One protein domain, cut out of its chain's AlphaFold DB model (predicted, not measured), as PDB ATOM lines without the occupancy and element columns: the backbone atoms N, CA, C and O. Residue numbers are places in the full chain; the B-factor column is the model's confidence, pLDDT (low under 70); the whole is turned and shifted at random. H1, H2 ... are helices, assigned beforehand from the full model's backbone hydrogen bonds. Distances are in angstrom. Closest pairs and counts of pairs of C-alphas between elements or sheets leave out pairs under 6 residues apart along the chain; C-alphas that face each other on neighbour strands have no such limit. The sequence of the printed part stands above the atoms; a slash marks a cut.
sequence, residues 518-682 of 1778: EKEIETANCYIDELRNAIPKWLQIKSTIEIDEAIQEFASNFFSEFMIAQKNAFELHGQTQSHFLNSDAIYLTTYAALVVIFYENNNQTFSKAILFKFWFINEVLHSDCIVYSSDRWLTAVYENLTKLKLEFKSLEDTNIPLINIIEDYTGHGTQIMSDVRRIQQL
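AT A GLANCE: This is residues 518 to 682 of the 1778 residues of the protein "DUF1981 domain-containing protein" of Onchocerca volvulus (UniProt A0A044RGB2). Helix H3 forms the core of an elongated helical body, with H2, H4, H5 and H6 packed round it at mostly crossed angles; the long H2 runs past it on one side and forms a loose hairpin with H1. The last residues of H2 and the helix H7, the last of the printed part, which packs on H6, make the two ends of the long axis. The printed part has 165 residues with seven named helices, H1 to H7 in chain order, and no named strand: all helix. It is compact, with a radius of gyration of the C-alphas of 16.8 A, and spans 60 by 33 by 31 A.

HOW THE PARTS SIT: H1, residues 518 to 538, and H2, residues 544 to 573, form a helical hairpin at a shallow tilt of 29 degrees; they only just touch, with 3 pairs of C-alphas within 8 A, the closest Trp 538 and Ile 547 at 6.3 A. H3, residues 583 to 601, is the hub, touching four helices. With its residues 583 to 590 alone it touches H2 at a steep tilt of 62 degrees, opposite ways; the closest C-alphas, Ala 555 and Ser 583, are 5.0 A apart. H3 and H4, residues 609 to 621, form a second helical hairpin at a shallow tilt of 20 degrees, with closest C-alphas Leu 588 and Val 620 at 5.8 A. H5, residues 631 to 641, touches H3 (closest C-alphas Ile 597 and Leu 641, 6.4 A), H4 (Ile 617 and Leu 634, 6.3 A) and residues 520 to 528 of H1 (Ala 524 and Val 637, 5.3 A). H6, residues 657 to 666, is about perpendicular to H3 at 81 degrees, with closest C-alphas Val 595 and Ile 662 at 6.1 A, and to H2 at 83 degrees, with Thr 544 and Pro 657 at 5.2 A. H7, residues 674 to 682, touches H6 alone, at Asn 660 and Ser 674, 5.6 A. Every O i to N i+4 pair is within hydrogen-bond range in H2 to H7, and 15 of 17 are in H1.

IN THESE COORDINATES: H1 begins at C-alpha 518 (-33.547, 33.244, -3.722) and measures 30.1 A. H2 measures 42.8 A and ends at C-alpha 573 (-40.726, 18.984, -4.607); H3 measures 26.4 A. H7 ends at C-alpha 682 (-67.017, 73.320, -6.569).

THE WHOLE: The C-alphas farthest apart, Gly 574 and Leu 682, are 60.6 A from each other. The printed part has no cut. The H5 to H6 link, 15 residues, is long; residues 603 to 608 stand free. Mean pLDDT of the printed part is 79.8, with residues 567 to 579, 602 to 611, 646 to 655, 669 to 670 and 680 to 682 under 70.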
ATOM      1  N   GLU A 518     -33.379  33.016  -2.280       71.70
ATOM      2  CA  GLU A 518     -33.547  33.244  -3.722       71.70
ATOM      3  C   GLU A 518     -35.031  33.292  -4.124       71.70
ATOM      4  O   GLU A 518     -35.436  34.191  -4.858       71.70
ATOM      5  N   LYS A 519     -35.872  32.414  -3.562       72.15
ATOM      6  CA  LYS A 519     -37.318  32.390  -3.845       72.15
ATOM      7  C   LYS A 519     -38.075  33.618  -3.326       72.15
ATOM      8  O   LYS A 519     -38.995  34.097  -3.992       72.15
ATOM      9  N   GLU A 520     -37.721  34.148  -2.152       77.09
ATOM     10  CA  GLU A 520     -38.324  35.402  -1.655       77.09
ATOM     11  C   GLU A 520     -37.993  36.576  -2.577       77.09
ATOM     12  O   GLU A 520     -38.851  37.412  -2.846       77.09
ATOM     13  N   ILE A 521     -36.769  36.611  -3.107       81.51
ATOM     14  CA  ILE A 521     -36.346  37.633  -4.067       81.51
ATOM     15  C   ILE A 521     -37.098  37.464  -5.395       81.51
ATOM     16  O   ILE A 521     -37.581  38.450  -5.944       81.51
ATOM     17  N   GLU A 522     -37.250  36.237  -5.903       82.23
ATOM     18  CA  GLU A 522     -38.018  35.952  -7.127       82.23
ATOM     19  C   GLU A 522     -39.490  36.362  -7.005       82.23
ATOM     20  O   GLU A 522     -40.024  37.034  -7.886       82.23
ATOM     21  N   THR A 523     -40.145  36.007  -5.897       85.92
ATOM     22  CA  THR A 523     -41.548  36.383  -5.649       85.92
ATOM     23  C   THR A 523     -41.713  37.889  -5.453       85.92
ATOM     24  O   THR A 523     -42.668  38.464  -5.973       85.92
ATOM     25  N   ALA A 524     -40.773  38.553  -4.773       88.90
ATOM     26  CA  ALA A 524     -40.736  40.011  -4.685       88.90
ATOM     27  C   ALA A 524     -40.554  40.663  -6.067       88.90
ATOM     28  O   ALA A 524     -41.218  41.653  -6.363       88.90
ATOM     29  N   ASN A 525     -39.705  40.109  -6.939       89.45
ATOM     30  CA  ASN A 525     -39.545  40.597  -8.315       89.45
ATOM     31  C   ASN A 525     -40.844  40.442  -9.121       89.45
ATOM     32  O   ASN A 525     -41.272  41.390  -9.771       89.45
ATOM     33  N   CYS A 526     -41.505  39.285  -9.027       89.72
ATOM     34  CA  CYS A 526     -42.783  39.032  -9.693       89.72
ATOM     35  C   CYS A 526     -43.877  40.010  -9.231       89.72
ATOM     36  O   CYS A 526     -44.574  40.583 -10.064       89.72
ATOM     37  N   TYR A 527     -43.966  40.279  -7.922       93.83
ATOM     38  CA  TYR A 527     -44.855  41.307  -7.368       93.83
ATOM     39  C   TYR A 527     -44.595  42.689  -7.982       93.83
ATOM     40  O   TYR A 527     -45.531  43.392  -8.359       93.83
ATOM     41  N   ILE A 528     -43.324  43.078  -8.101       92.50
ATOM     42  CA  ILE A 528     -42.931  44.366  -8.678       92.50
ATOM     43  C   ILE A 528     -43.306  44.458 -10.162       92.50
ATOM     44  O   ILE A 528     -43.789  45.505 -10.597       92.50
ATOM     45  N   ASP A 529     -43.109  43.387 -10.930       90.52
ATOM     46  CA  ASP A 529     -43.466  43.344 -12.350       90.52
ATOM     47  C   ASP A 529     -44.986  43.439 -12.559       90.52
ATOM     48  O   ASP A 529     -45.449  44.230 -13.386       90.52
ATOM     49  N   GLU A 530     -45.777  42.715 -11.762       92.73
ATOM     50  CA  GLU A 530     -47.240  42.804 -11.789       92.73
ATOM     51  C   GLU A 530     -47.738  44.192 -11.361       92.73
ATOM     52  O   GLU A 530     -48.573  44.797 -12.039       92.73
ATOM     53  N   LEU A 531     -47.160  44.768 -10.300       93.29
ATOM     54  CA  LEU A 531     -47.475  46.127  -9.857       93.29
ATOM     55  C   LEU A 531     -47.167  47.159 -10.953       93.29
ATOM     56  O   LEU A 531     -47.974  48.051 -11.230       93.29
ATOM     57  N   ARG A 532     -46.023  47.019 -11.634       90.17
ATOM     58  CA  ARG A 532     -45.633  47.874 -12.762       90.17
ATOM     59  C   ARG A 532     -46.636  47.798 -13.915       90.17
ATOM     60  O   ARG A 532     -46.878  48.814 -14.567       90.17
ATOM     61  N   ASN A 533     -47.223  46.627 -14.159       91.19
ATOM     62  CA  ASN A 533     -48.244  46.418 -15.187       91.19
ATOM     63  C   ASN A 533     -49.635  46.929 -14.764       91.19
ATOM     64  O   ASN A 533     -50.441  47.301 -15.624       91.19
ATOM     65  N   ALA A 534     -49.924  46.961 -13.460       93.02
ATOM     66  CA  ALA A 534     -51.197  47.418 -12.906       93.02
ATOM     67  C   ALA A 534     -51.323  48.953 -12.872       93.02
ATOM     68  O   ALA A 534     -52.364  49.487 -13.257       93.02
ATOM     69  N   ILE A 535     -50.256  49.675 -12.505       91.51
ATOM     70  CA  ILE A 535     -50.271  51.146 -12.345       91.51
ATOM     71  C   ILE A 535     -50.821  51.896 -13.581       91.51
ATOM     72  O   ILE A 535     -51.694  52.749 -13.408       91.51
ATOM     73  N   PRO A 536     -50.412  51.591 -14.833       88.21
ATOM     74  CA  PRO A 536     -50.963  52.251 -16.020       88.21
ATOM     75  C   PRO A 536     -52.471  52.050 -16.208       88.21
ATOM     76  O   PRO A 536     -53.129  52.913 -16.786       88.21
ATOM     77  N   LYS A 537     -53.021  50.924 -15.733       90.46
ATOM     78  CA  LYS A 537     -54.465  50.653 -15.764       90.46
ATOM     79  C   LYS A 537     -55.179  51.481 -14.695       90.46
ATOM     80  O   LYS A 537     -56.190  52.105 -14.991       90.46
ATOM     81  N   TRP A 538     -54.616  51.556 -13.488       93.35
ATOM     82  CA  TRP A 538     -55.171  52.357 -12.391       93.35
ATOM     83  C   TRP A 538     -55.174  53.859 -12.680       93.35
ATOM     84  O   TRP A 538     -56.100  54.555 -12.277       93.35
ATOM     85  N   LEU A 539     -54.203  54.358 -13.453       88.00
ATOM     86  CA  LEU A 539     -54.183  55.750 -13.924       88.00
ATOM     87  C   LEU A 539     -55.385  56.125 -14.814       88.00
ATOM     88  O   LEU A 539     -55.653  57.311 -14.991       88.00
ATOM     89  N   GLN A 540     -56.106  55.148 -15.375       87.43
ATOM     90  CA  GLN A 540     -57.294  55.379 -16.211       87.43
ATOM     91  C   GLN A 540     -58.606  55.382 -15.407       87.43
ATOM     92  O   GLN A 540     -59.648  55.770 -15.942       87.43
ATOM     93  N   ILE A 541     -58.568  54.949 -14.141       89.64
ATOM     94  CA  ILE A 541     -59.736  54.854 -13.260       89.64
ATOM     95  C   ILE A 541     -60.141  56.253 -12.772       89.64
ATOM     96  O   ILE A 541     -59.290  57.100 -12.495       89.64
ATOM     97  N   LYS A 542     -61.454  56.507 -12.682       85.18
ATOM     98  CA  LYS A 542     -62.013  57.845 -12.403       85.18
ATOM     99  C   LYS A 542     -62.508  58.045 -10.969       85.18
ATOM    100  O   LYS A 542     -62.769  59.185 -10.588       85.18
ATOM    101  N   SER A 543     -62.614  56.979 -10.180       86.05
ATOM    102  CA  SER A 543     -63.073  57.013  -8.790       86.05
ATOM    103  C   SER A 543     -61.993  56.514  -7.829       86.05
ATOM    104  O   SER A 543     -61.298  55.548  -8.122       86.05
ATOM    105  N   THR A 544     -61.864  57.152  -6.666       88.40
ATOM    106  CA  THR A 544     -60.982  56.716  -5.565       88.40
ATOM    107  C   THR A 544     -61.408  55.354  -5.006       88.40
ATOM    108  O   THR A 544     -60.555  54.531  -4.687       88.40
ATOM    109  N   ILE A 545     -62.721  55.094  -4.959       87.92
ATOM    110  CA  ILE A 545     -63.311  53.823  -4.508       87.92
ATOM    111  C   ILE A 545     -62.975  52.695  -5.490       87.92
ATOM    112  O   ILE A 545     -62.511  51.643  -5.071       87.92
ATOM    113  N   GLU A 546     -63.124  52.934  -6.798       90.28
ATOM    114  CA  GLU A 546     -62.799  51.934  -7.832       90.28
ATOM    115  C   GLU A 546     -61.302  51.580  -7.834       90.28
ATOM    116  O   GLU A 546     -60.930  50.456  -8.159       90.28
ATOM    117  N   ILE A 547     -60.425  52.525  -7.470       92.86
ATOM    118  CA  ILE A 547     -58.992  52.238  -7.323       92.86
ATOM    119  C   ILE A 547     -58.739  51.356  -6.106       92.86
ATOM    120  O   ILE A 547     -57.965  50.411  -6.214       92.86
ATOM    121  N   ASP A 548     -59.378  51.643  -4.971       93.69
ATOM    122  CA  ASP A 548     -59.264  50.788  -3.789       93.69
ATOM    123  C   ASP A 548     -59.722  49.354  -4.092       93.69
ATOM    124  O   ASP A 548     -58.994  48.401  -3.821       93.69
ATOM    125  N   GLU A 549     -60.874  49.202  -4.750       92.86
ATOM    126  CA  GLU A 549     -61.387  47.910  -5.216       92.86
ATOM    127  C   GLU A 549     -60.397  47.210  -6.163       92.86
ATOM    128  O   GLU A 549     -60.125  46.021  -5.999       92.86
ATOM    129  N   ALA A 550     -59.781  47.942  -7.097       94.24
ATOM    130  CA  ALA A 550     -58.775  47.390  -8.003       94.24
ATOM    131  C   ALA A 550     -57.480  46.961  -7.281       94.24
ATOM    132  O   ALA A 550     -56.830  46.002  -7.703       94.24
ATOM    133  N   ILE A 551     -57.093  47.640  -6.194       95.44
ATOM    134  CA  ILE A 551     -55.950  47.249  -5.354       95.44
ATOM    135  C   ILE A 551     -56.298  46.004  -4.522       95.44
ATOM    136  O   ILE A 551     -55.469  45.099  -4.401       95.44
ATOM    137  N   GLN A 552     -57.518  45.914  -3.984       93.81
ATOM    138  CA  GLN A 552     -58.008  44.709  -3.302       93.81
ATOM    139  C   GLN A 552     -58.056  43.506  -4.260       93.81
ATOM    140  O   GLN A 552     -57.617  42.405  -3.908       93.81
ATOM    141  N   GLU A 553     -58.528  43.712  -5.492       93.07
ATOM    142  CA  GLU A 553     -58.533  42.694  -6.544       93.07
ATOM    143  C   GLU A 553     -57.104  42.260  -6.896       93.07
ATOM    144  O   GLU A 553     -56.812  41.066  -6.929       93.07
ATOM    145  N   PHE A 554     -56.181  43.211  -7.069       95.39
ATOM    146  CA  PHE A 554     -54.764  42.927  -7.298       95.39
ATOM    147  C   PHE A 554     -54.152  42.079  -6.177       95.39
ATOM    148  O   PHE A 554     -53.518  41.061  -6.454       95.39
ATOM    149  N   ALA A 555     -54.397  42.439  -4.914       94.33
ATOM    150  CA  ALA A 555     -53.914  41.677  -3.767       94.33
ATOM    151  C   ALA A 555     -54.499  40.255  -3.713       94.33
ATOM    152  O   ALA A 555     -53.804  39.302  -3.352       94.33
ATOM    153  N   SER A 556     -55.765  40.095  -4.104       90.91
ATOM    154  CA  SER A 556     -56.451  38.795  -4.156       90.91
ATOM    155  C   SER A 556     -55.930  37.915  -5.296       90.91
ATOM    156  O   SER A 556     -55.709  36.713  -5.118       90.91
ATOM    157  N   ASN A 557     -55.700  38.509  -6.470       91.15
ATOM    158  CA  ASN A 557     -55.182  37.824  -7.651       91.15
ATOM    159  C   ASN A 557     -53.735  37.380  -7.426       91.15
ATOM    160  O   ASN A 557     -53.428  36.204  -7.614       91.15
ATOM    161  N   PHE A 558     -52.877  38.274  -6.920       91.65
ATOM    162  CA  PHE A 558     -51.486  37.942  -6.609       91.65
ATOM    163  C   PHE A 558     -51.389  36.850  -5.538       91.65
ATOM    164  O   PHE A 558     -50.613  35.908  -5.681       91.65
ATOM    165  N   PHE A 559     -52.214  36.921  -4.486       87.62
ATOM    166  CA  PHE A 559     -52.299  35.851  -3.491       87.62
ATOM    167  C   PHE A 559     -52.730  34.520  -4.120       87.62
ATOM    168  O   PHE A 559     -52.142  33.483  -3.829       87.62
ATOM    169  N   SER A 560     -53.722  34.535  -5.010       83.31
ATOM    170  CA  SER A 560     -54.197  33.322  -5.683       83.31
ATOM    171  C   SER A 560     -53.100  32.687  -6.545       83.31
ATOM    172  O   SER A 560     -52.879  31.479  -6.463       83.31
ATOM    173  N   GLU A 561     -52.357  33.487  -7.313       83.39
ATOM    174  CA  GLU A 561     -51.208  33.016  -8.095       83.39
ATOM    175  C   GLU A 561     -50.075  32.496  -7.207       83.39
ATOM    176  O   GLU A 561     -49.536  31.417  -7.462       83.39
ATOM    177  N   PHE A 562     -49.761  33.209  -6.124       82.71
ATOM    178  CA  PHE A 562     -48.788  32.781  -5.124       82.71
ATOM    179  C   PHE A 562     -49.169  31.426  -4.518       82.71
ATOM    180  O   PHE A 562     -48.335  30.523  -4.450       82.71
ATOM    181  N   MET A 563     -50.439  31.238  -4.150       76.94
ATOM    182  CA  MET A 563     -50.947  29.975  -3.616       76.94
ATOM    183  C   MET A 563     -50.892  28.842  -4.648       76.94
ATOM    184  O   MET A 563     -50.526  27.722  -4.295       76.94
ATOM    185  N   ILE A 564     -51.187  29.111  -5.926       73.45
ATOM    186  CA  ILE A 564     -51.038  28.128  -7.012       73.45
ATOM    187  C   ILE A 564     -49.562  27.750  -7.199       73.45
ATOM    188  O   ILE A 564     -49.237  26.566  -7.294       73.45
ATOM    189  N   ALA A 565     -48.656  28.728  -7.212       73.55
ATOM    190  CA  ALA A 565     -47.221  28.492  -7.336       73.55
ATOM    191  C   ALA A 565     -46.684  27.671  -6.157       73.55
ATOM    192  O   ALA A 565     -45.923  26.722  -6.356       73.55
ATOM    193  N   GLN A 566     -47.126  27.980  -4.936       70.73
ATOM    194  CA  GLN A 566     -46.756  27.198  -3.767       70.73
ATOM    195  C   GLN A 566     -47.343  25.791  -3.784       70.73
ATOM    196  O   GLN A 566     -46.636  24.844  -3.447       70.73
ATOM    197  N   LYS A 567     -48.602  25.632  -4.200       64.12
ATOM    198  CA  LYS A 567     -49.225  24.322  -4.394       64.12
ATOM    199  C   LYS A 567     -48.420  23.485  -5.387       64.12
ATOM    200  O   LYS A 567     -48.064  22.357  -5.068       64.12
ATOM    201  N   ASN A 568     -48.050  24.052  -6.535       65.67
ATOM    202  CA  ASN A 568     -47.237  23.366  -7.539       65.67
ATOM    203  C   ASN A 568     -45.844  23.011  -6.997       65.67
ATOM    204  O   ASN A 568     -45.373  21.896  -7.199       65.67
ATOM    205  N   ALA A 569     -45.187  23.925  -6.277       63.41
ATOM    206  CA  ALA A 569     -43.884  23.668  -5.663       63.41
ATOM    207  C   ALA A 569     -43.953  22.566  -4.593       63.41
ATOM    208  O   ALA A 569     -43.052  21.730  -4.497       63.41
ATOM    209  N   PHE A 570     -45.032  22.551  -3.810       60.78
ATOM    210  CA  PHE A 570     -45.309  21.519  -2.824       60.78
ATOM    211  C   PHE A 570     -45.558  20.160  -3.493       60.78
ATOM    212  O   PHE A 570     -44.947  19.171  -3.099       60.78
ATOM    213  N   GLU A 571     -46.376  20.113  -4.549       58.41
ATOM    214  CA  GLU A 571     -46.668  18.893  -5.314       58.41
ATOM    215  C   GLU A 571     -45.432  18.348  -6.063       58.41
ATOM    216  O   GLU A 571     -45.230  17.135  -6.100       58.41
ATOM    217  N   LEU A 572     -44.570  19.213  -6.614       58.85
ATOM    218  CA  LEU A 572     -43.379  18.819  -7.387       58.85
ATOM    219  C   LEU A 572     -42.166  18.441  -6.526       58.85
ATOM    220  O   LEU A 572     -41.362  17.601  -6.937       58.85
ATOM    221  N   HIS A 573     -41.974  19.090  -5.375       56.14
ATOM    222  CA  HIS A 573     -40.726  18.984  -4.607       56.14
ATOM    223  C   HIS A 573     -40.910  18.592  -3.138       56.14
ATOM    224  O   HIS A 573     -39.910  18.382  -2.453       56.14
ATOM    225  N   GLY A 574     -42.143  18.519  -2.623       53.57
ATOM    226  CA  GLY A 574     -42.412  18.197  -1.216       53.57
ATOM    227  C   GLY A 574     -41.795  19.187  -0.217       53.57
ATOM    228  O   GLY A 574     -41.581  18.840   0.946       53.57
ATOM    229  N   GLN A 575     -41.453  20.400  -0.665       53.69
ATOM    230  CA  GLN A 575     -40.864  21.427   0.192       53.69
ATOM    231  C   GLN A 575     -41.928  21.990   1.134       53.69
ATOM    232  O   GLN A 575     -43.008  22.374   0.692       53.69
ATOM    233  N   THR A 576     -41.618  22.055   2.431       53.44
ATOM    234  CA  THR A 576     -42.455  22.747   3.420       53.44
ATOM    235  C   THR A 576     -42.649  24.196   3.001       53.44
ATOM    236  O   THR A 576     -41.683  24.844   2.594       53.44
ATOM    237  N   GLN A 577     -43.873  24.705   3.134       54.38
ATOM    238  CA  GLN A 577     -44.161  26.124   2.965       54.38
ATOM    239  C   GLN A 577     -43.273  26.933   3.920       54.38
ATOM    240  O   GLN A 577     -43.477  26.932   5.129       54.38
ATOM    241  N   SER A 578     -42.237  27.570   3.375       55.72
ATOM    242  CA  SER A 578     -41.294  28.406   4.127       55.72
ATOM    243  C   SER A 578     -41.667  29.886   4.107       55.72
ATOM    244  O   SER A 578     -41.115  30.658   4.884       55.72
ATOM    245  N   HIS A 579     -42.594  30.282   3.231       64.82
ATOM    246  CA  HIS A 579     -42.957  31.678   3.002       64.82
ATOM    247  C   HIS A 579     -44.472  31.836   3.111       64.82
ATOM    248  O   HIS A 579     -45.225  31.103   2.465       64.82
ATOM    249  N   PHE A 580     -44.913  32.798   3.914       71.70
ATOM    250  CA  PHE A 580     -46.322  33.121   4.105       71.70
ATOM    251  C   PHE A 580     -46.558  34.543   3.611       71.70
ATOM    252  O   PHE A 580     -45.814  35.450   3.982       71.70
ATOM    253  N   LEU A 581     -47.563  34.699   2.754       79.30
ATOM    254  CA  LEU A 581     -48.021  35.972   2.218       79.30
ATOM    255  C   LEU A 581     -49.549  35.932   2.200       79.30
ATOM    256  O   LEU A 581     -50.092  34.995   1.625       79.30
ATOM    257  N   ASN A 582     -50.238  36.883   2.832       86.08
ATOM    258  CA  ASN A 582     -51.697  37.033   2.731       86.08
ATOM    259  C   ASN A 582     -52.087  38.303   1.970       86.08
ATOM    260  O   ASN A 582     -51.269  39.207   1.788       86.08
ATOM    261  N   SER A 583     -53.342  38.386   1.531       89.27
ATOM    262  CA  SER A 583     -53.817  39.535   0.757       89.27
ATOM    263  C   SER A 583     -53.817  40.824   1.563       89.27
ATOM    264  O   SER A 583     -53.524  41.862   0.983       89.27
ATOM    265  N   ASP A 584     -54.012  40.783   2.886       91.08
ATOM    266  CA  ASP A 584     -53.870  41.970   3.742       91.08
ATOM    267  C   ASP A 584     -52.443  42.533   3.683       91.08
ATOM    268  O   ASP A 584     -52.259  43.741   3.516       91.08
ATOM    269  N   ALA A 585     -51.424  41.665   3.757       90.55
ATOM    270  CA  ALA A 585     -50.026  42.065   3.625       90.55
ATOM    271  C   ALA A 585     -49.746  42.671   2.250       90.55
ATOM    272  O   ALA A 585     -49.116  43.725   2.165       90.55
ATOM    273  N   ILE A 586     -50.231  42.037   1.180       93.69
ATOM    274  CA  ILE A 586     -50.043  42.515  -0.196       93.69
ATOM    275  C   ILE A 586     -50.740  43.863  -0.391       93.69
ATOM    276  O   ILE A 586     -50.153  44.783  -0.954       93.69
ATOM    277  N   TYR A 587     -51.960  44.008   0.116       95.19
ATOM    278  CA  TYR A 587     -52.761  45.225   0.042       95.19
ATOM    279  C   TYR A 587     -52.077  46.395   0.769       95.19
ATOM    280  O   TYR A 587     -51.847  47.449   0.170       95.19
ATOM    281  N   LEU A 588     -51.632  46.180   2.014       93.46
ATOM    282  CA  LEU A 588     -50.849  47.155   2.786       93.46
ATOM    283  C   LEU A 588     -49.540  47.523   2.080       93.46
ATOM    284  O   LEU A 588     -49.191  48.701   1.967       93.46
ATOM    285  N   THR A 589     -48.834  46.514   1.565       94.40
ATOM    286  CA  THR A 589     -47.583  46.701   0.821       94.40
ATOM    287  C   THR A 589     -47.822  47.481  -0.466       94.40
ATOM    288  O   THR A 589     -46.980  48.292  -0.834       94.40
ATOM    289  N   THR A 590     -48.962  47.301  -1.135       95.34
ATOM    290  CA  THR A 590     -49.304  48.015  -2.373       95.34
ATOM    291  C   THR A 590     -49.514  49.499  -2.108       95.34
ATOM    292  O   THR A 590     -48.915  50.323  -2.796       95.34
ATOM    293  N   TYR A 591     -50.265  49.856  -1.062       94.15
ATOM    294  CA  TYR A 591     -50.405  51.252  -0.637       94.15
ATOM    295  C   TYR A 591     -49.052  51.876  -0.276       94.15
ATOM    296  O   TYR A 591     -48.697  52.932  -0.802       94.15
ATOM    297  N   ALA A 592     -48.255  51.205   0.561       91.79
ATOM    298  CA  ALA A 592     -46.924  51.686   0.931       91.79
ATOM    299  C   ALA A 592     -45.983  51.790  -0.287       91.79
ATOM    300  O   ALA A 592     -45.200  52.734  -0.393       91.79
ATOM    301  N   ALA A 593     -46.078  50.863  -1.241       92.39
ATOM    302  CA  ALA A 593     -45.272  50.859  -2.457       92.39
ATOM    303  C   ALA A 593     -45.632  52.030  -3.372       92.39
ATOM    304  O   ALA A 593     -44.737  52.719  -3.853       92.39
ATOM    305  N   LEU A 594     -46.924  52.302  -3.572       90.81
ATOM    306  CA  LEU A 594     -47.392  53.448  -4.351       90.81
ATOM    307  C   LEU A 594     -46.876  54.773  -3.778       90.81
ATOM    308  O   LEU A 594     -46.432  55.632  -4.540       90.81
ATOM    309  N   VAL A 595     -46.853  54.907  -2.447       88.15
ATOM    310  CA  VAL A 595     -46.248  56.055  -1.751       88.15
ATOM    311  C   VAL A 595     -44.761  56.182  -2.084       88.15
ATOM    312  O   VAL A 595     -44.315  57.254  -2.491       88.15
ATOM    313  N   VAL A 596     -43.997  55.091  -1.952       85.60
ATOM    314  CA  VAL A 596     -42.558  55.077  -2.267       85.60
ATOM    315  C   VAL A 596     -42.317  55.496  -3.718       85.60
ATOM    316  O   VAL A 596     -41.517  56.397  -3.959       85.60
ATOM    317  N   ILE A 597     -43.041  54.907  -4.677       85.76
ATOM    318  CA  ILE A 597     -42.893  55.219  -6.108       85.76
ATOM    319  C   ILE A 597     -43.246  56.692  -6.369       85.76
ATOM    320  O   ILE A 597     -42.546  57.362  -7.126       85.76
ATOM    321  N   PHE A 598     -44.312  57.218  -5.766       82.44
ATOM    322  CA  PHE A 598     -44.745  58.597  -5.996       82.44
ATOM    323  C   PHE A 598     -43.735  59.632  -5.473       82.44
ATOM    324  O   PHE A 598     -43.365  60.549  -6.210       82.44
ATOM    325  N   TYR A 599     -43.245  59.490  -4.236       77.57
ATOM    326  CA  TYR A 599     -42.344  60.487  -3.639       77.57
ATOM    327  C   TYR A 599     -40.900  60.394  -4.135       77.57
ATOM    328  O   TYR A 599     -40.285  61.439  -4.359       77.57
ATOM    329  N   GLU A 600     -40.376  59.187  -4.379       76.34
ATOM    330  CA  GLU A 600     -39.042  59.015  -4.975       76.34
ATOM    331  C   GLU A 600     -38.986  59.627  -6.385       76.34
ATOM    332  O   GLU A 600     -38.052  60.360  -6.707       76.34
ATOM    333  N   ASN A 601     -40.019  59.426  -7.217       71.89
ATOM    334  CA  ASN A 601     -40.046  60.000  -8.570       71.89
ATOM    335  C   ASN A 601     -40.194  61.533  -8.584       71.89
ATOM    336  O   ASN A 601     -39.742  62.180  -9.531       71.89
ATOM    337  N   ASN A 602     -40.781  62.128  -7.542       68.21
ATOM    338  CA  ASN A 602     -40.959  63.578  -7.430       68.21
ATOM    339  C   ASN A 602     -39.782  64.307  -6.749       68.21
ATOM    340  O   ASN A 602     -39.854  65.524  -6.575       68.21
ATOM    341  N   ASN A 603     -38.697  63.611  -6.371       60.77
ATOM    342  CA  ASN A 603     -37.551  64.174  -5.632       60.77
ATOM    343  C   ASN A 603     -37.947  64.939  -4.348       60.77
ATOM    344  O   ASN A 603     -37.204  65.809  -3.884       60.77
ATOM    345  N   GLN A 604     -39.108  64.642  -3.755       55.40
ATOM    346  CA  GLN A 604     -39.497  65.245  -2.483       55.40
ATOM    347  C   GLN A 604     -38.747  64.521  -1.366       55.40
ATOM    348  O   GLN A 604     -39.044  63.382  -1.017       55.40
ATOM    349  N   THR A 605     -37.713  65.177  -0.839       50.04
ATOM    350  CA  THR A 605     -36.830  64.650   0.205       50.04
ATOM    351  C   THR A 605     -37.593  64.377   1.503       50.04
ATOM    352  O   THR A 605     -37.606  65.216   2.406       50.04
ATOM    353  N   PHE A 606     -38.155  63.178   1.662       50.50
ATOM    354  CA  PHE A 606     -38.291  62.603   2.996       50.50
ATOM    355  C   PHE A 606     -36.869  62.413   3.539       50.50
ATOM    356  O   PHE A 606     -36.030  61.736   2.948       50.50
ATOM    357  N   SER A 607     -36.556  63.124   4.619       48.32
ATOM    358  CA  SER A 607     -35.234  63.164   5.249       48.32
ATOM    359  C   SER A 607     -34.645  61.751   5.435       48.32
ATOM    360  O   SER A 607     -35.088  60.999   6.296       48.32
ATOM    361  N   LYS A 608     -33.607  61.429   4.643       56.74
ATOM    362  CA  LYS A 608     -32.738  60.229   4.678       56.74
ATOM    363  C   LYS A 608     -33.392  58.894   4.257       56.74
ATOM    364  O   LYS A 608     -34.168  58.298   4.995       56.74
ATOM    365  N   ALA A 609     -32.895  58.319   3.158       55.14
ATOM    366  CA  ALA A 609     -33.304  57.019   2.600       55.14
ATOM    367  C   ALA A 609     -33.349  55.834   3.599       55.14
ATOM    368  O   ALA A 609     -34.178  54.939   3.456       55.14
ATOM    369  N   ILE A 610     -32.492  55.820   4.635       54.65
ATOM    370  CA  ILE A 610     -32.496  54.770   5.679       54.65
ATOM    371  C   ILE A 610     -33.770  54.834   6.538       54.65
ATOM    372  O   ILE A 610     -34.331  53.795   6.876       54.65
ATOM    373  N   LEU A 611     -34.248  56.041   6.868       67.23
ATOM    374  CA  LEU A 611     -35.491  56.222   7.624       67.23
ATOM    375  C   LEU A 611     -36.708  55.816   6.790       67.23
ATOM    376  O   LEU A 611     -37.670  55.289   7.340       67.23
ATOM    377  N   PHE A 612     -36.645  55.995   5.468       77.20
ATOM    378  CA  PHE A 612     -37.753  55.663   4.577       77.20
ATOM    379  C   PHE A 612     -37.929  54.149   4.378       77.20
ATOM    380  O   PHE A 612     -39.055  53.660   4.433       77.20
ATOM    381  N   LYS A 613     -36.830  53.382   4.285       82.43
ATOM    382  CA  LYS A 613     -36.883  51.906   4.319       82.43
ATOM    383  C   LYS A 613     -37.506  51.396   5.620       82.43
ATOM    384  O   LYS A 613     -38.366  50.521   5.594       82.43
ATOM    385  N   PHE A 614     -37.078  51.957   6.752       83.84
ATOM    386  CA  PHE A 614     -37.615  51.599   8.065       83.84
ATOM    387  C   PHE A 614     -39.108  51.928   8.177       83.84
ATOM    388  O   PHE A 614     -39.876  51.112   8.681       83.84
ATOM    389  N   TRP A 615     -39.522  53.086   7.656       86.71
ATOM    390  CA  TRP A 615     -40.932  53.446   7.567       86.71
ATOM    391  C   TRP A 615     -41.717  52.430   6.731       86.71
ATOM    392  O   TRP A 615     -42.670  51.871   7.253       86.71
ATOM    393  N   PHE A 616     -41.284  52.110   5.506       88.99
ATOM    394  CA  PHE A 616     -41.981  51.163   4.625       88.99
ATOM    395  C   PHE A 616     -42.206  49.793   5.282       88.99
ATOM    396  O   PHE A 616     -43.312  49.260   5.255       88.99
ATOM    397  N   ILE A 617     -41.164  49.239   5.909       88.49
ATOM    398  CA  ILE A 617     -41.242  47.932   6.573       88.49
ATOM    399  C   ILE A 617     -42.202  47.989   7.770       88.49
ATOM    400  O   ILE A 617     -43.058  47.115   7.917       88.49
ATOM    401  N   ASN A 618     -42.101  49.025   8.608       86.69
ATOM    402  CA  ASN A 618     -42.977  49.175   9.771       86.69
ATOM    403  C   ASN A 618     -44.420  49.476   9.392       86.69
ATOM    404  O   ASN A 618     -45.331  49.019  10.074       86.69
ATOM    405  N   GLU A 619     -44.631  50.195   8.296       87.35
ATOM    406  CA  GLU A 619     -45.959  50.507   7.790       87.35
ATOM    407  C   GLU A 619     -46.735  49.227   7.440       87.35
ATOM    408  O   GLU A 619     -47.960  49.215   7.536       87.35
ATOM    409  N   VAL A 620     -46.048  48.133   7.097       88.03
ATOM    410  CA  VAL A 620     -46.673  46.830   6.835       88.03
ATOM    411  C   VAL A 620     -46.648  45.934   8.080       88.03
ATOM    412  O   VAL A 620     -47.711  45.536   8.555       88.03
ATOM    413  N   LEU A 621     -45.471  45.638   8.647       85.00
ATOM    414  CA  LEU A 621     -45.324  44.658   9.740       85.00
ATOM    415  C   LEU A 621     -45.855  45.146  11.093       85.00
ATOM    416  O   LEU A 621     -46.378  44.348  11.863       85.00
ATOM    417  N   HIS A 622     -45.743  46.443  11.378       82.21
ATOM    418  CA  HIS A 622     -46.201  47.067  12.627       82.21
ATOM    419  C   HIS A 622     -47.487  47.873  12.394       82.21
ATOM    420  O   HIS A 622     -47.720  48.908  13.012       82.21
ATOM    421  N   SER A 623     -48.320  47.408  11.460       80.63
ATOM    422  CA  SER A 623     -49.645  47.972  11.189       80.63
ATOM    423  C   SER A 623     -50.705  47.555  12.214       80.63
ATOM    424  O   SER A 623     -51.848  47.994  12.094       80.63
ATOM    425  N   ASP A 624     -50.349  46.673  13.156       81.88
ATOM    426  CA  ASP A 624     -51.246  45.960  14.076       81.88
ATOM    427  C   ASP A 624     -52.361  45.158  13.368       81.88
ATOM    428  O   ASP A 624     -53.301  44.669  13.995       81.88
ATOM    429  N   CYS A 625     -52.249  44.996  12.045       84.43
ATOM    430  CA  CYS A 625     -53.077  44.103  11.248       84.43
ATOM    431  C   CYS A 625     -52.495  42.684  11.272       84.43
ATOM    432  O   CYS A 625     -51.318  42.467  11.564       84.43
ATOM    433  N   ILE A 626     -53.310  41.698  10.901       79.85
ATOM    434  CA  ILE A 626     -52.862  40.308  10.781       79.85
ATOM    435  C   ILE A 626     -52.140  40.155   9.439       79.85
ATOM    436  O   ILE A 626     -52.746  39.925   8.395       79.85
ATOM    437  N   VAL A 627     -50.824  40.354   9.467       81.36
ATOM    438  CA  VAL A 627     -49.956  40.361   8.286       81.36
ATOM    439  C   VAL A 627     -49.037  39.151   8.337       81.36
ATOM    440  O   VAL A 627     -48.229  39.001   9.252       81.36
ATOM    441  N   TYR A 628     -49.122  38.305   7.319       78.01
ATOM    442  CA  TYR A 628     -48.156  37.245   7.084       78.01
ATOM    443  C   TYR A 628     -47.206  37.728   5.990       78.01
ATOM    444  O   TYR A 628     -47.577  37.754   4.828       78.01
ATOM    445  N   SER A 629     -46.015  38.192   6.363       81.34
ATOM    446  CA  SER A 629     -44.949  38.583   5.433       81.34
ATOM    447  C   SER A 629     -43.600  38.540   6.151       81.34
ATOM    448  O   SER A 629     -43.538  38.762   7.361       81.34
ATOM    449  N   SER A 630     -42.507  38.279   5.428       82.06
ATOM    450  CA  SER A 630     -41.153  38.335   5.990       82.06
ATOM    451  C   SER A 630     -40.515  39.716   5.795       82.06
ATOM    452  O   SER A 630     -40.740  40.396   4.792       82.06
ATOM    453  N   ASP A 631     -39.672  40.123   6.750       82.20
ATOM    454  CA  ASP A 631     -38.860  41.350   6.664       82.20
ATOM    455  C   ASP A 631     -37.947  41.351   5.420       82.20
ATOM    456  O   ASP A 631     -37.718  42.377   4.777       82.20
ATOM    457  N   ARG A 632     -37.481  40.161   5.017       84.35
ATOM    458  CA  ARG A 632     -36.664  39.958   3.815       84.35
ATOM    459  C   ARG A 632     -37.443  40.203   2.529       84.35
ATOM    460  O   ARG A 632     -36.929  40.904   1.660       84.35
ATOM    461  N   TRP A 633     -38.663  39.674   2.419       88.27
ATOM    462  CA  TRP A 633     -39.517  39.901   1.253       88.27
ATOM    463  C   TRP A 633     -39.828  41.394   1.085       88.27
ATOM    464  O   TRP A 633     -39.585  41.953   0.017       88.27
ATOM    465  N   LEU A 634     -40.228  42.081   2.163       89.98
ATOM    466  CA  LEU A 634     -40.473  43.532   2.141       89.98
ATOM    467  C   LEU A 634     -39.213  44.338   1.807       89.98
ATOM    468  O   LEU A 634     -39.275  45.315   1.062       89.98
ATOM    469  N   THR A 635     -38.059  43.912   2.319       89.01
ATOM    470  CA  THR A 635     -36.768  44.516   1.987       89.01
ATOM    471  C   THR A 635     -36.453  44.397   0.493       89.01
ATOM    472  O   THR A 635     -36.068  45.394  -0.121       89.01
ATOM    473  N   ALA A 636     -36.646  43.217  -0.102       88.43
ATOM    474  CA  ALA A 636     -36.430  42.997  -1.531       88.43
ATOM    475  C   ALA A 636     -37.396  43.836  -2.386       88.43
ATOM    476  O   ALA A 636     -36.973  44.471  -3.354       88.43
ATOM    477  N   VAL A 637     -38.673  43.913  -1.990       91.66
ATOM    478  CA  VAL A 637     -39.674  44.790  -2.619       91.66
ATOM    479  C   VAL A 637     -39.203  46.247  -2.579       91.66
ATOM    480  O   VAL A 637     -39.090  46.873  -3.630       91.66
ATOM    481  N   TYR A 638     -38.838  46.778  -1.408       89.48
ATOM    482  CA  TYR A 638     -38.367  48.162  -1.262       89.48
ATOM    483  C   TYR A 638     -37.146  48.472  -2.144       89.48
ATOM    484  O   TYR A 638     -37.103  49.483  -2.850       89.48
ATOM    485  N   GLU A 639     -36.145  47.592  -2.146       88.03
ATOM    486  CA  GLU A 639     -34.924  47.773  -2.939       88.03
ATOM    487  C   GLU A 639     -35.187  47.768  -4.449       88.03
ATOM    488  O   GLU A 639     -34.468  48.427  -5.200       88.03
ATOM    489  N   ASN A 640     -36.221  47.066  -4.904       87.18
ATOM    490  CA  ASN A 640     -36.659  47.109  -6.293       87.18
ATOM    491  C   ASN A 640     -37.530  48.333  -6.604       87.18
ATOM    492  O   ASN A 640     -37.361  48.921  -7.671       87.18
ATOM    493  N   LEU A 641     -38.385  48.774  -5.674       87.29
ATOM    494  CA  LEU A 641     -39.198  49.988  -5.828       87.29
ATOM    495  C   LEU A 641     -38.331  51.234  -6.036       87.29
ATOM    496  O   LEU A 641     -38.603  52.019  -6.938       87.29
ATOM    497  N   THR A 642     -37.243  51.386  -5.275       81.19
ATOM    498  CA  THR A 642     -36.313  52.531  -5.423       81.19
ATOM    499  C   THR A 642     -35.630  52.594  -6.798       81.19
ATOM    500  O   THR A 642     -35.186  53.656  -7.232       81.19
ATOM    501  N   LYS A 643     -35.550  51.469  -7.521       82.31
ATOM    502  CA  LYS A 643     -35.002  51.402  -8.888       82.31
ATOM    503  C   LYS A 643     -36.062  51.689  -9.956       82.31
ATOM    504  O   LYS A 643     -35.719  51.869 -11.127       82.31
ATOM    505  N   LEU A 644     -37.338  51.705  -9.578       81.32
ATOM    506  CA  LEU A 644     -38.472  51.711 -10.484       81.32
ATOM    507  C   LEU A 644     -38.887  53.151 -10.823       81.32
ATOM    508  O   LEU A 644     -39.576  53.828 -10.066       81.32
ATOM    509  N   LYS A 645     -38.459  53.622 -11.998       72.57
ATOM    510  CA  LYS A 645     -38.827  54.945 -12.523       72.57
ATOM    511  C   LYS A 645     -40.149  54.865 -13.287       72.57
ATOM    512  O   LYS A 645     -40.196  54.270 -14.364       72.57
ATOM    513  N   LEU A 646     -41.202  55.474 -12.747       69.90
ATOM    514  CA  LEU A 646     -42.523  55.602 -13.373       69.90
ATOM    515  C   LEU A 646     -42.959  57.070 -13.329       69.90
ATOM    516  O   LEU A 646     -42.869  57.717 -12.290       69.90
ATOM    517  N   GLU A 647     -43.451  57.610 -14.446       67.19
ATOM    518  CA  GLU A 647     -44.049  58.949 -14.456       67.19
ATOM    519  C   GLU A 647     -45.558  58.861 -14.180       67.19
ATOM    520  O   GLU A 647     -46.305  58.301 -14.977       67.19
ATOM    521  N   PHE A 648     -46.023  59.474 -13.085       67.40
ATOM    522  CA  PHE A 648     -47.452  59.642 -12.759       67.40
ATOM    523  C   PHE A 648     -48.122  60.815 -13.516       67.40
ATOM    524  O   PHE A 648     -49.146  61.337 -13.081       67.40
ATOM    525  N   LYS A 649     -47.545  61.287 -14.629       57.84
ATOM    526  CA  LYS A 649     -48.014  62.498 -15.322       57.84
ATOM    527  C   LYS A 649     -49.172  62.186 -16.274       57.84
ATOM    528  O   LYS A 649     -48.971  61.521 -17.287       57.84
ATOM    529  N   SER A 650     -50.353  62.743 -16.008       49.42
ATOM    530  CA  SER A 650     -51.303  63.071 -17.078       49.42
ATOM    531  C   SER A 650     -50.868  64.411 -17.689       49.42
ATOM    532  O   SER A 650     -50.371  65.290 -16.982       49.42
ATOM    533  N   LEU A 651     -50.980  64.569 -19.011       47.47
ATOM    534  CA  LEU A 651     -50.487  65.771 -19.695       47.47
ATOM    535  C   LEU A 651     -51.342  67.023 -19.394       47.47
ATOM    536  O   LEU A 651     -50.881  68.123 -19.676       47.47
ATOM    537  N   GLU A 652     -52.558  66.880 -18.842       49.34
ATOM    538  CA  GLU A 652     -53.520  67.995 -18.736       49.34
ATOM    539  C   GLU A 652     -54.426  68.018 -17.476       49.34
ATOM    540  O   GLU A 652     -55.072  69.037 -17.256       49.34
ATOM    541  N   ASP A 653     -54.439  67.003 -16.592       51.79
ATOM    542  CA  ASP A 653     -55.374  66.957 -15.445       51.79
ATOM    543  C   ASP A 653     -54.663  66.831 -14.086       51.79
ATOM    544  O   ASP A 653     -54.062  65.806 -13.764       51.79
ATOM    545  N   THR A 654     -54.810  67.843 -13.223       57.65
ATOM    546  CA  THR A 654     -54.301  67.852 -11.835       57.65
ATOM    547  C   THR A 654     -55.030  66.886 -10.891       57.65
ATOM    548  O   THR A 654     -54.647  66.762  -9.733       57.65
ATOM    549  N   ASN A 655     -56.077  66.197 -11.349       67.21
ATOM    550  CA  ASN A 655     -56.990  65.430 -10.500       67.21
ATOM    551  C   ASN A 655     -57.024  63.949 -10.904       67.21
ATOM    552  O   ASN A 655     -58.022  63.452 -11.424       67.21
ATOM    553  N   ILE A 656     -55.909  63.253 -10.673       83.31
ATOM    554  CA  ILE A 656     -55.764  61.817 -10.931       83.31
ATOM    555  C   ILE A 656     -56.178  61.055  -9.661       83.31
ATOM    556  O   ILE A 656     -55.500  61.190  -8.639       83.31
ATOM    557  N   PRO A 657     -57.235  60.219  -9.684       87.07
ATOM    558  CA  PRO A 657     -57.720  59.534  -8.483       87.07
ATOM    559  C   PRO A 657     -56.673  58.637  -7.802       87.07
ATOM    560  O   PRO A 657     -56.704  58.479  -6.587       87.07
ATOM    561  N   LEU A 658     -55.697  58.110  -8.554       89.19
ATOM    562  CA  LEU A 658     -54.585  57.335  -7.993       89.19
ATOM    563  C   LEU A 658     -53.675  58.186  -7.096       89.19
ATOM    564  O   LEU A 658     -53.246  57.727  -6.044       89.19
ATOM    565  N   ILE A 659     -53.406  59.435  -7.485       85.68
ATOM    566  CA  ILE A 659     -52.642  60.375  -6.652       85.68
ATOM    567  C   ILE A 659     -53.470  60.750  -5.422       85.68
ATOM    568  O   ILE A 659     -52.959  60.767  -4.307       85.68
ATOM    569  N   ASN A 660     -54.771  60.960  -5.614       87.88
ATOM    570  CA  ASN A 660     -55.691  61.313  -4.541       87.88
ATOM    571  C   ASN A 660     -55.731  60.268  -3.414       87.88
ATOM    572  O   ASN A 660     -55.675  60.651  -2.250       87.88
ATOM    573  N   ILE A 661     -55.759  58.963  -3.723       89.90
ATOM    574  CA  ILE A 661     -55.724  57.929  -2.673       89.90
ATOM    575  C   ILE A 661     -54.374  57.873  -1.936       89.90
ATOM    576  O   ILE A 661     -54.344  57.550  -0.751       89.90
ATOM    577  N   ILE A 662     -53.263  58.212  -2.605       88.29
ATOM    578  CA  ILE A 662     -51.922  58.283  -1.998       88.29
ATOM    579  C   ILE A 662     -51.859  59.468  -1.024       88.29
ATOM    580  O   ILE A 662     -51.362  59.330   0.096       88.29
ATOM    581  N   GLU A 663     -52.394  60.623  -1.419       86.03
ATOM    582  CA  GLU A 663     -52.511  61.794  -0.546       86.03
ATOM    583  C   GLU A 663     -53.455  61.535   0.634       86.03
ATOM    584  O   GLU A 663     -53.128  61.879   1.767       86.03
ATOM    585  N   ASP A 664     -54.599  60.887   0.403       89.58
ATOM    586  CA  ASP A 664     -55.577  60.583   1.453       89.58
ATOM    587  C   ASP A 664     -55.048  59.541   2.461       89.58
ATOM    588  O   ASP A 664     -55.403  59.583   3.646       89.58
ATOM    589  N   TYR A 665     -54.157  58.651   2.011       89.70
ATOM    590  CA  TYR A 665     -53.447  57.678   2.841       89.70
ATOM    591  C   TYR A 665     -52.321  58.317   3.672       89.70
ATOM    592  O   TYR A 665     -52.245  58.107   4.882       89.70
ATOM    593  N   THR A 666     -51.453  59.116   3.045       83.20
ATOM    594  CA  THR A 666     -50.262  59.696   3.706       83.20
ATOM    595  C   THR A 666     -50.544  60.978   4.478       83.20
ATOM    596  O   THR A 666     -49.806  61.334   5.394       83.20
ATOM    597  N   GLY A 667     -51.580  61.709   4.074       78.96
ATOM    598  CA  GLY A 667     -51.841  63.078   4.492       78.96
ATOM    599  C   GLY A 667     -50.772  64.088   4.097       78.96
ATOM    600  O   GLY A 667     -50.677  65.153   4.713       78.96
ATOM    601  N   HIS A 668     -49.955  63.775   3.090       70.17
ATOM    602  CA  HIS A 668     -49.022  64.738   2.525       70.17
ATOM    603  C   HIS A 668     -49.774  65.769   1.673       70.17
ATOM    604  O   HIS A 668     -50.697  65.434   0.933       70.17
ATOM    605  N   GLY A 669     -49.381  67.038   1.769       64.86
ATOM    606  CA  GLY A 669     -49.996  68.141   1.023       64.86
ATOM    607  C   GLY A 669     -51.293  68.673   1.639       64.86
ATOM    608  O   GLY A 669     -51.443  69.886   1.752       64.86
ATOM    609  N   THR A 670     -52.212  67.811   2.088       69.07
ATOM    610  CA  THR A 670     -53.479  68.235   2.715       69.07
ATOM    611  C   THR A 670     -53.988  67.217   3.740       69.07
ATOM    612  O   THR A 670     -53.666  66.035   3.664       69.07
ATOM    613  N   GLN A 671     -54.811  67.672   4.691       80.92
ATOM    614  CA  GLN A 671     -55.388  66.836   5.757       80.92
ATOM    615  C   GLN A 671     -56.864  66.432   5.529       80.92
ATOM    616  O   GLN A 671     -57.490  65.802   6.385       80.92
ATOM    617  N   ILE A 672     -57.429  66.791   4.372       85.31
ATOM    618  CA  ILE A 672     -58.830  66.541   3.991       85.31
ATOM    619  C   ILE A 672     -58.863  65.502   2.871       85.31
ATOM    620  O   ILE A 672     -58.032  65.559   1.963       85.31
ATOM    621  N   MET A 673     -59.857  64.612   2.893       87.73
ATOM    622  CA  MET A 673     -60.128  63.681   1.794       87.73
ATOM    623  C   MET A 673     -60.231  64.420   0.448       87.73
ATOM    624  O   MET A 673     -60.933  65.425   0.320       87.73
ATOM    625  N   SER A 674     -59.567  63.907  -0.579       83.76
ATOM    626  CA  SER A 674     -59.543  64.449  -1.942       83.76
ATOM    627  C   SER A 674     -60.930  64.705  -2.544       83.76
ATOM    628  O   SER A 674     -61.168  65.757  -3.142       83.76
ATOM    629  N   ASP A 675     -61.881  63.793  -2.342       80.77
ATOM    630  CA  ASP A 675     -63.250  63.941  -2.843       80.77
ATOM    631  C   ASP A 675     -63.998  65.083  -2.144       80.77
ATOM    632  O   ASP A 675     -64.751  65.828  -2.775       80.77
ATOM    633  N   VAL A 676     -63.729  65.288  -0.854       82.06
ATOM    634  CA  VAL A 676     -64.284  66.403  -0.078       82.06
ATOM    635  C   VAL A 676     -63.664  67.714  -0.541       82.06
ATOM    636  O   VAL A 676     -64.402  68.667  -0.780       82.06
ATOM    637  N   ARG A 677     -62.345  67.750  -0.781       79.30
ATOM    638  CA  ARG A 677     -61.663  68.901  -1.398       79.30
ATOM    639  C   ARG A 677     -62.290  69.255  -2.748       79.30
ATOM    640  O   ARG A 677     -62.577  70.421  -3.002       79.30
ATOM    641  N   ARG A 678     -62.570  68.257  -3.591       74.42
ATOM    642  CA  ARG A 678     -63.213  68.445  -4.902       74.42
ATOM    643  C   ARG A 678     -64.617  69.044  -4.771       74.42
ATOM    644  O   ARG A 678     -64.951  69.978  -5.497       74.42
ATOM    645  N   ILE A 679     -65.430  68.542  -3.839       72.19
ATOM    646  CA  ILE A 679     -66.776  69.074  -3.571       72.19
ATOM    647  C   ILE A 679     -66.694  70.500  -3.009       72.19
ATOM    648  O   ILE A 679     -67.425  71.379  -3.465       72.19
ATOM    649  N   GLN A 680     -65.779  70.756  -2.072       69.82
ATOM    650  CA  GLN A 680     -65.562  72.083  -1.495       69.82
ATOM    651  C   GLN A 680     -65.147  73.094  -2.568       69.82
ATOM    652  O   GLN A 680     -65.782  74.135  -2.678       69.82
ATOM    653  N   GLN A 681     -64.180  72.763  -3.434       67.06
ATOM    654  CA  GLN A 681     -63.743  73.626  -4.540       67.06
ATOM    655  C   GLN A 681     -64.875  73.974  -5.522       67.06
ATOM    656  O   GLN A 681     -64.899  75.081  -6.064       67.06
ATOM    657  N   LEU A 682     -65.832  73.063  -5.741       62.23
ATOM    658  CA  LEU A 682     -67.017  73.320  -6.569       62.23
ATOM    659  C   LEU A 682     -68.029  74.254  -5.886       62.23
ATOM    660  O   LEU A 682     -68.707  75.015  -6.578       62.23
TER     661      LEU A 682